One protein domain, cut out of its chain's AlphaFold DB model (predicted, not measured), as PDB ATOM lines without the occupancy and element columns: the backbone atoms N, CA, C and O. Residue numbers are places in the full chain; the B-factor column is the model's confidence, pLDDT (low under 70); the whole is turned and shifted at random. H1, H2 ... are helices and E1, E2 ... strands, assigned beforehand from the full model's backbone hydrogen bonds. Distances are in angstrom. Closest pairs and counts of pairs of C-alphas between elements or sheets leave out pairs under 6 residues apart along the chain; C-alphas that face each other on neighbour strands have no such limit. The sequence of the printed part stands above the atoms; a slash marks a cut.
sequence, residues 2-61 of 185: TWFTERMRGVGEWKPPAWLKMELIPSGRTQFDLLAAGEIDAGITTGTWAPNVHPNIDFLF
ATOM      1  N   THR A   2     -34.206  12.622  33.209       93.06
ATOM      2  CA  THR A   2     -33.480  12.493  31.937       93.06
ATOM      3  C   THR A   2     -34.516  12.250  30.850       93.06
ATOM      4  O   THR A   2     -35.389  11.406  31.028       93.06
ATOM      5  N   TRP A   3     -34.454  13.014  29.765       92.81
ATOM      6  CA  TRP A   3     -35.352  12.870  28.623       92.81
ATOM      7  C   TRP A   3     -34.681  12.058  27.523       92.81
ATOM      8  O   TRP A   3     -33.509  12.275  27.232       92.81
ATOM      9  N   PHE A   4     -35.437  11.187  26.869       93.69
ATOM     10  CA  PHE A   4     -34.976  10.451  25.697       93.69
ATOM     11  C   PHE A   4     -35.656  11.013  24.454       93.69
ATOM     12  O   PHE A   4     -36.860  11.265  24.461       93.69
ATOM     13  N   THR A   5     -34.889  11.250  23.392       90.75
ATOM     14  CA  THR A   5     -35.424  11.763  22.126       90.75
ATOM     15  C   THR A   5     -34.864  11.002  20.937       90.75
ATOM     16  O   THR A   5     -33.709  10.583  20.931       90.75
ATOM     17  N   GLU A   6     -35.666  10.850  19.888       86.50
ATOM     18  CA  GLU A   6     -35.199  10.273  18.626       86.50
ATOM     19  C   GLU A   6     -34.229  11.205  17.895       86.50
ATOM     20  O   GLU A   6     -33.383  10.759  17.118       86.50
ATOM     21  N   ARG A   7     -34.378  12.524  18.086       83.75
ATOM     22  CA  ARG A   7     -33.612  13.537  17.359       83.75
ATOM     23  C   ARG A   7     -33.389  14.759  18.230       83.75
ATOM     24  O   ARG A   7     -34.333  15.358  18.727       83.75
ATOM     25  N   MET A   8     -32.145  15.212  18.292       79.44
ATOM     26  CA  MET A   8     -31.819  16.520  18.844       79.44
ATOM     27  C   MET A   8     -31.668  17.513  17.691       79.44
ATOM     28  O   MET A   8     -30.734  17.413  16.894       79.44
ATOM     29  N   ARG A   9     -32.620  18.439  17.557       74.50
ATOM     30  CA  ARG A   9     -32.555  19.530  16.578       74.50
ATOM     31  C   ARG A   9     -32.813  20.857  17.275       74.50
ATOM     32  O   ARG A   9     -33.831  21.011  17.937       74.50
ATOM     33  N   GLY A  10     -31.892  21.794  17.095       75.56
ATOM     34  CA  GLY A  10     -32.083  23.206  17.410       75.56
ATOM     35  C   GLY A  10     -32.323  24.011  16.137       75.56
ATOM     36  O   GLY A  10     -32.002  23.559  15.036       75.56
ATOM     37  N   VAL A  11     -32.868  25.215  16.291       73.62
ATOM     38  CA  VAL A  11     -32.944  26.211  15.217       73.62
ATOM     39  C   VAL A  11     -31.904  27.294  15.496       73.62
ATOM     40  O   VAL A  11     -31.855  27.835  16.600       73.62
ATOM     41  N   GLY A  12     -31.070  27.608  14.502       79.56
ATOM     42  CA  GLY A  12     -30.033  28.635  14.619       79.56
ATOM     43  C   GLY A  12     -29.039  28.340  15.745       79.56
ATOM     44  O   GLY A  12     -28.458  27.261  15.802       79.56
ATOM     45  N   GLU A  13     -28.857  29.307  16.643       80.25
ATOM     46  CA  GLU A  13     -27.913  29.233  17.768       80.25
ATOM     47  C   GLU A  13     -28.519  28.647  19.054       80.25
ATOM     48  O   GLU A  13     -27.907  28.728  20.123       80.25
ATOM     49  N   TRP A  14     -29.726  28.078  18.985       87.12
ATOM     50  CA  TRP A  14     -30.376  27.506  20.159       87.12
ATOM     51  C   TRP A  14     -29.512  26.418  20.810       87.12
ATOM     52  O   TRP A  14     -29.001  25.513  20.144       87.12
ATOM     53  N   LYS A  15     -29.389  26.494  22.137       83.75
ATOM     54  CA  LYS A  15     -28.746  25.482  22.976       83.75
ATOM     55  C   LYS A  15     -29.727  25.044  24.059       83.75
ATOM     56  O   LYS A  15     -30.431  25.904  24.594       83.75
ATOM     57  N   PRO A  16     -29.758  23.749  24.415       85.25
ATOM     58  CA  PRO A  16     -30.613  23.280  25.490       85.25
ATOM     59  C   PRO A  16     -30.239  23.980  26.806       85.25
ATOM     60  O   PRO A  16     -29.049  24.203  27.068       85.25
ATOM     61  N   PRO A  17     -31.222  24.322  27.655       87.81
ATOM     62  CA  PRO A  17     -30.947  24.857  28.980       87.81
ATOM     63  C   PRO A  17     -30.075  23.906  29.806       87.81
ATOM     64  O   PRO A  17     -30.235  22.692  29.729       87.81
ATOM     65  N   ALA A  18     -29.207  24.438  30.670       89.56
ATOM     66  CA  ALA A  18     -28.274  23.620  31.460       89.56
ATOM     67  C   ALA A  18     -28.959  22.599  32.395       89.56
ATOM     68  O   ALA A  18     -28.354  21.603  32.784       89.56
ATOM     69  N   TRP A  19     -30.218  22.843  32.768       89.75
ATOM     70  CA  TRP A  19     -31.021  21.930  33.584       89.75
ATOM     71  C   TRP A  19     -31.643  20.778  32.779       89.75
ATOM     72  O   TRP A  19     -32.094  19.795  33.372       89.75
ATOM     73  N   LEU A  20     -31.682  20.880  31.447       89.88
ATOM     74  CA  LEU A  20     -32.290  19.894  30.566       89.88
ATOM     75  C   LEU A  20     -31.274  18.796  30.232       89.88
ATOM     76  O   LEU A  20     -30.340  18.999  29.462       89.88
ATOM     77  N   LYS A  21     -31.475  17.611  30.810       91.75
ATOM     78  CA  LYS A  21     -30.705  16.407  30.477       91.75
ATOM     79  C   LYS A  21     -31.441  15.626  29.396       91.75
ATOM     80  O   LYS A  21     -32.580  15.215  29.624       91.75
ATOM     81  N   MET A  22     -30.797  15.431  28.250       91.06
ATOM     82  CA  MET A  22     -31.351  14.700  27.113       91.06
ATOM     83  C   MET A  22     -30.365  13.661  26.597       91.06
ATOM     84  O   MET A  22     -29.184  13.961  26.429       91.06
ATOM     85  N   GLU A  23     -30.878  12.481  26.276       93.44
ATOM     86  CA  GLU A  23     -30.150  11.387  25.646       93.44
ATOM     87  C   GLU A  23     -30.846  10.984  24.342       93.44
ATOM     88  O   GLU A  23     -32.066  11.107  24.192       93.44
ATOM     89  N   LEU A  24     -30.058  10.543  23.361       93.94
ATOM     90  CA  LEU A  24     -30.608  10.013  22.119       93.94
ATOM     91  C   LEU A  24     -31.046   8.570  22.334       93.94
ATOM     92  O   LEU A  24     -30.326   7.777  22.939       93.94
ATOM     93  N   ILE A  25     -32.205   8.225  21.785       94.06
ATOM     94  CA  ILE A  25     -32.659   6.838  21.734       94.06
ATOM     95  C   ILE A  25     -31.644   6.016  20.916       94.06
ATOM     96  O   ILE A  25     -31.224   6.473  19.845       94.06
ATOM     97  N   PRO A  26     -31.226   4.823  21.393       92.69
ATOM     98  CA  PRO A  26     -30.286   3.977  20.666       92.69
ATOM     99  C   PRO A  26     -30.745   3.684  19.235       92.69
ATOM    100  O   PRO A  26     -31.922   3.430  18.980       92.69
ATOM    101  N   SER A  27     -29.800   3.682  18.292       92.00
ATOM    102  CA  SER A  27     -30.093   3.402  16.882       92.00
ATOM    103  C   SER A  27     -30.811   2.061  16.716       92.00
ATOM    104  O   SER A  27     -30.373   1.048  17.254       92.00
ATOM    105  N   GLY A  28     -31.885   2.050  15.926       91.00
ATOM    106  CA  GLY A  28     -32.698   0.855  15.683       91.00
ATOM    107  C   GLY A  28     -33.742   0.564  16.764       91.00
ATOM    108  O   GLY A  28     -34.457  -0.424  16.634       91.00
ATOM    109  N   ARG A  29     -33.853   1.414  17.793       91.06
ATOM    110  CA  ARG A  29     -34.936   1.383  18.780       91.06
ATOM    111  C   ARG A  29     -35.829   2.611  18.646       91.06
ATOM    112  O   ARG A  29     -35.415   3.657  18.149       91.06
ATOM    113  N   THR A  30     -37.049   2.473  19.133       89.19
ATOM    114  CA  THR A  30     -38.055   3.527  19.261       89.19
ATOM    115  C   THR A  30     -38.296   3.838  20.734       89.19
ATOM    116  O   THR A  30     -37.996   3.027  21.609       89.19
ATOM    117  N   GLN A  31     -38.906   4.986  21.034       89.69
ATOM    118  CA  GLN A  31     -39.316   5.314  22.409       89.69
ATOM    119  C   GLN A  31     -40.251   4.248  23.018       89.69
ATOM    120  O   GLN A  31     -40.235   4.032  24.226       89.69
ATOM    121  N   PHE A  32     -41.043   3.557  22.188       89.00
ATOM    122  CA  PHE A  32     -41.946   2.501  22.638       89.00
ATOM    123  C   PHE A  32     -41.182   1.254  23.069       89.00
ATOM    124  O   PHE A  32     -41.563   0.625  24.050       89.00
ATOM    125  N   ASP A  33     -40.069   0.936  22.404       89.81
ATOM    126  CA  ASP A  33     -39.197  -0.165  22.821       89.81
ATOM    127  C   ASP A  33     -38.568   0.107  24.190       89.81
ATOM    128  O   ASP A  33     -38.310  -0.829  24.941       89.81
ATOM    129  N   LEU A  34     -38.288   1.374  24.517       92.19
ATOM    130  CA  LEU A  34     -37.750   1.762  25.822       92.19
ATOM    131  C   LEU A  34     -38.843   1.693  26.900       92.19
ATOM    132  O   LEU A  34     -38.597   1.144  27.972       92.19
ATOM    133  N   LEU A  35     -40.053   2.185  26.603       91.62
ATOM    134  CA  LEU A  35     -41.211   2.095  27.505       91.62
ATOM    135  C   LEU A  35     -41.588   0.641  27.806       91.62
ATOM    136  O   LEU A  35     -41.714   0.260  28.965       91.62
ATOM    137  N   ALA A  36     -41.731  -0.190  26.771       89.19
ATOM    138  CA  ALA A  36     -42.132  -1.587  26.921       89.19
ATOM    139  C   ALA A  36     -41.094  -2.428  27.684       89.19
ATOM    140  O   ALA A  36     -41.463  -3.422  28.310       89.19
ATOM    141  N   ALA A  37     -39.816  -2.035  27.632       91.62
ATOM    142  CA  ALA A  37     -38.731  -2.645  28.396       91.62
ATOM    143  C   ALA A  37     -38.601  -2.095  29.832       91.62
ATOM    144  O   ALA A  37     -37.809  -2.626  30.607       91.62
ATOM    145  N   GLY A  38     -39.349  -1.043  30.192       92.44
ATOM    146  CA  GLY A  38     -39.224  -0.361  31.484       92.44
ATOM    147  C   GLY A  38     -37.928   0.443  31.637       92.44
ATOM    148  O   GLY A  38     -37.506   0.718  32.756       92.44
ATOM    149  N   GLU A  39     -37.272   0.803  30.529       94.56
ATOM    150  CA  GLU A  39     -36.057   1.632  30.534       94.56
ATOM    151  C   GLU A  39     -36.366   3.122  30.716       94.56
ATOM    152  O   GLU A  39     -35.512   3.882  31.171       94.56
ATOM    153  N   ILE A  40     -37.585   3.540  30.363       94.19
ATOM    154  CA  ILE A  40     -38.131   4.861  30.673       94.19
ATOM    155  C   ILE A  40     -39.513   4.705  31.303       94.19
ATOM    156  O   ILE A  40     -40.286   3.839  30.899       94.19
ATOM    157  N   ASP A  41     -39.822   5.558  32.278       93.25
ATOM    158  CA  ASP A  41     -41.047   5.440  33.077       93.25
ATOM    159  C   ASP A  41     -42.296   5.973  32.353       93.25
ATOM    160  O   ASP A  41     -43.414   5.540  32.623       93.25
ATOM    161  N   ALA A  42     -42.122   6.957  31.463       93.19
ATOM    162  CA  ALA A  42     -43.206   7.626  30.748       93.19
ATOM    163  C   ALA A  42     -42.707   8.283  29.450       93.19
ATOM    164  O   ALA A  42     -41.520   8.579  29.297       93.19
ATOM    165  N   GLY A  43     -43.631   8.543  28.522       90.88
ATOM    166  CA  GLY A  43     -43.354   9.215  27.253       90.88
ATOM    167  C   GLY A  43     -44.467  10.183  26.855       90.88
ATOM    168  O   GLY A  43     -45.630   9.986  27.201       90.88
ATOM    169  N   ILE A  44     -44.099  11.230  26.117       90.25
ATOM    170  CA  ILE A  44     -45.028  12.165  25.467       90.25
ATOM    171  C   ILE A  44     -44.861  11.971  23.969       90.25
ATOM    172  O   ILE A  44     -43.741  12.037  23.465       90.25
ATOM    173  N   THR A  45     -45.947  11.720  23.248       83.00
ATOM    174  CA  THR A  45     -45.847  11.378  21.829       83.00
ATOM    175  C   THR A  45     -47.125  11.719  21.060       83.00
ATOM    176  O   THR A  45     -48.121  12.136  21.642       83.00
ATOM    177  N   THR A  46     -47.077  11.621  19.734       78.62
ATOM    178  CA  THR A  46     -48.216  11.831  18.822       78.62
ATOM    179  C   THR A  46     -48.559  10.592  17.985       78.62
ATOM    180  O   THR A  46     -49.532  10.608  17.239       78.62
ATOM    181  N   GLY A  47     -47.767   9.516  18.081       72.06
ATOM    182  CA  GLY A  47     -48.042   8.242  17.412       72.06
ATOM    183  C   GLY A  47     -49.238   7.474  17.991       72.06
ATOM    184  O   GLY A  47     -49.706   7.733  19.092       72.06
ATOM    185  N   THR A  48     -49.719   6.468  17.267       66.88
ATOM    186  CA  THR A  48     -50.723   5.529  17.785       66.88
ATOM    187  C   THR A  48     -50.019   4.379  18.500       66.88
ATOM    188  O   THR A  48     -49.414   3.539  17.838       66.88
ATOM    189  N   TRP A  49     -50.067   4.346  19.834       69.50
ATOM    190  CA  TRP A  49     -49.403   3.304  20.637       69.50
ATOM    191  C   TRP A  49     -50.327   2.573  21.620       69.50
ATOM    192  O   TRP A  49     -50.079   1.409  21.939       69.50
ATOM    193  N   ALA A  50     -51.400   3.226  22.077       62.28
ATOM    194  CA  ALA A  50     -52.354   2.672  23.029       62.28
ATOM    195  C   ALA A  50     -53.813   2.981  22.642       62.28
ATOM    196  O   ALA A  50     -54.077   4.016  22.022       62.28
ATOM    197  N   PRO A  51     -54.753   2.114  23.055       57.75
ATOM    198  CA  PRO A  51     -54.497   0.734  23.478       57.75
ATOM    199  C   PRO A  51     -54.146  -0.152  22.259       57.75
ATOM    200  O   PRO A  51     -54.560   0.134  21.137       57.75
ATOM    201  N   ASN A  52     -53.435  -1.264  22.486       65.31
ATOM    202  CA  ASN A  52     -53.272  -2.411  21.561       65.31
ATOM    203  C   ASN A  52     -52.125  -2.420  20.528       65.31
ATOM    204  O   ASN A  52     -52.001  -3.422  19.826       65.31
ATOM    205  N   VAL A  53     -51.266  -1.399  20.426       72.44
ATOM    206  CA  VAL A  53     -50.046  -1.506  19.582       72.44
ATOM    207  C   VAL A  53     -48.878  -2.062  20.397       72.44
ATOM    208  O   VAL A  53     -48.157  -2.940  19.930       72.44
ATOM    209  N   HIS A  54     -48.748  -1.618  21.650       77.69
ATOM    210  CA  HIS A  54     -47.791  -2.153  22.615       77.69
ATOM    211  C   HIS A  54     -48.537  -2.627  23.872       77.69
ATOM    212  O   HIS A  54     -49.001  -1.790  24.640       77.69
ATOM    213  N   PRO A  55     -48.664  -3.946  24.121       81.19
ATOM    214  CA  PRO A  55     -49.541  -4.482  25.173       81.19
ATOM    215  C   PRO A  55     -49.122  -4.111  26.603       81.19
ATOM    216  O   PRO A  55     -49.924  -4.234  27.520       81.19
ATOM    217  N   ASN A  56     -47.880  -3.653  26.789       83.81
ATOM    218  CA  ASN A  56     -47.327  -3.264  28.089       83.81
ATOM    219  C   ASN A  56     -47.328  -1.742  28.310       83.81
ATOM    220  O   ASN A  56     -46.766  -1.277  29.297       83.81
ATOM    221  N   ILE A  57     -47.883  -0.964  27.377       86.88
ATOM    222  CA  ILE A  57     -47.916   0.499  27.446       86.88
ATOM    223  C   ILE A  57     -49.375   0.938  27.509       86.88
ATOM    224  O   ILE A  57     -50.181   0.534  26.671       86.88
ATOM    225  N   ASP A  58     -49.692   1.802  28.468       87.81
ATOM    226  CA  ASP A  58     -51.025   2.379  28.633       87.81
ATOM    227  C   ASP A  58     -50.942   3.895  28.875       87.81
ATOM    228  O   ASP A  58     -49.859   4.462  29.065       87.81
ATOM    229  N   PHE A  59     -52.088   4.570  28.839       88.88
ATOM    230  CA  PHE A  59     -52.186   5.977  29.196       88.88
ATOM    231  C   PHE A  59     -51.857   6.189  30.676       88.88
ATOM    232  O   PHE A  59     -52.376   5.506  31.554       88.88
ATOM    233  N   LEU A  60     -51.052   7.219  30.956       90.56
ATOM    234  CA  LEU A  60     -50.746   7.638  32.328       90.56
ATOM    235  C   LEU A  60     -52.015   8.024  33.108       90.56
ATOM    236  O   LEU A  60     -52.110   7.779  34.308       90.56
ATOM    237  N   PHE A  61     -52.987   8.627  32.417       92.38
ATOM    238  CA  PHE A  61     -54.282   8.990  32.977       92.38
ATOM    239  C   PHE A  61     -55.378   8.148  32.317       92.38
ATOM    240  O   PHE A  61     -55.695   8.394  31.152       92.38
TER     241      PHE A  61
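What this domain is: This is residues 2 to 61 of the 185 residues of an uncharacterized protein of Deltaproteobacteria bacterium 13_1_40CM_4_54_4 (UniProt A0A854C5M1). Mostly loops with little regular structure: two short parallel strands, E1 and E2, side by side, with the loop between them sticking out at residues 9 to 15, while the short helix H1 and the long unnamed tail 37 to 61 lie toward the other end. The 60 printed residues hold E1, E2 and H1 in that order, a mixed class with only 14 residues in named elements. The whole is loose, radius of gyration of the C-alphas 13.3 A, and spans 41 by 27 by 19 A.

Where its parts are: Find C-alpha 2 at (-33.480, 12.493, 31.937), where E1, residues 2 to 5, begins and runs 10.0 A. E2, residues 21 to 24, runs 10.5 A. H1, residues 31 to 36, runs 8.7 A to C-alpha 36 at (-42.132, -1.587, 26.921).

How they stand to each other: Look at E1 beside E2: they are parallel neighbours at 34 degrees, with N 3 and O 21 within hydrogen-bond range at 2.9 A. The closest C-alphas of E1 and H1, Phe 4 and Gln 31, are 7.5 A apart. In H1 every O i to N i+4 pair is within hydrogen-bond range.

The domain as a whole: The C-alphas farthest apart, Glu 13 and Pro 55, are 40.7 A apart. The printed part has no cut. The link E1 to E2 is long. Residues 48 to 52 are under pLDDT 70.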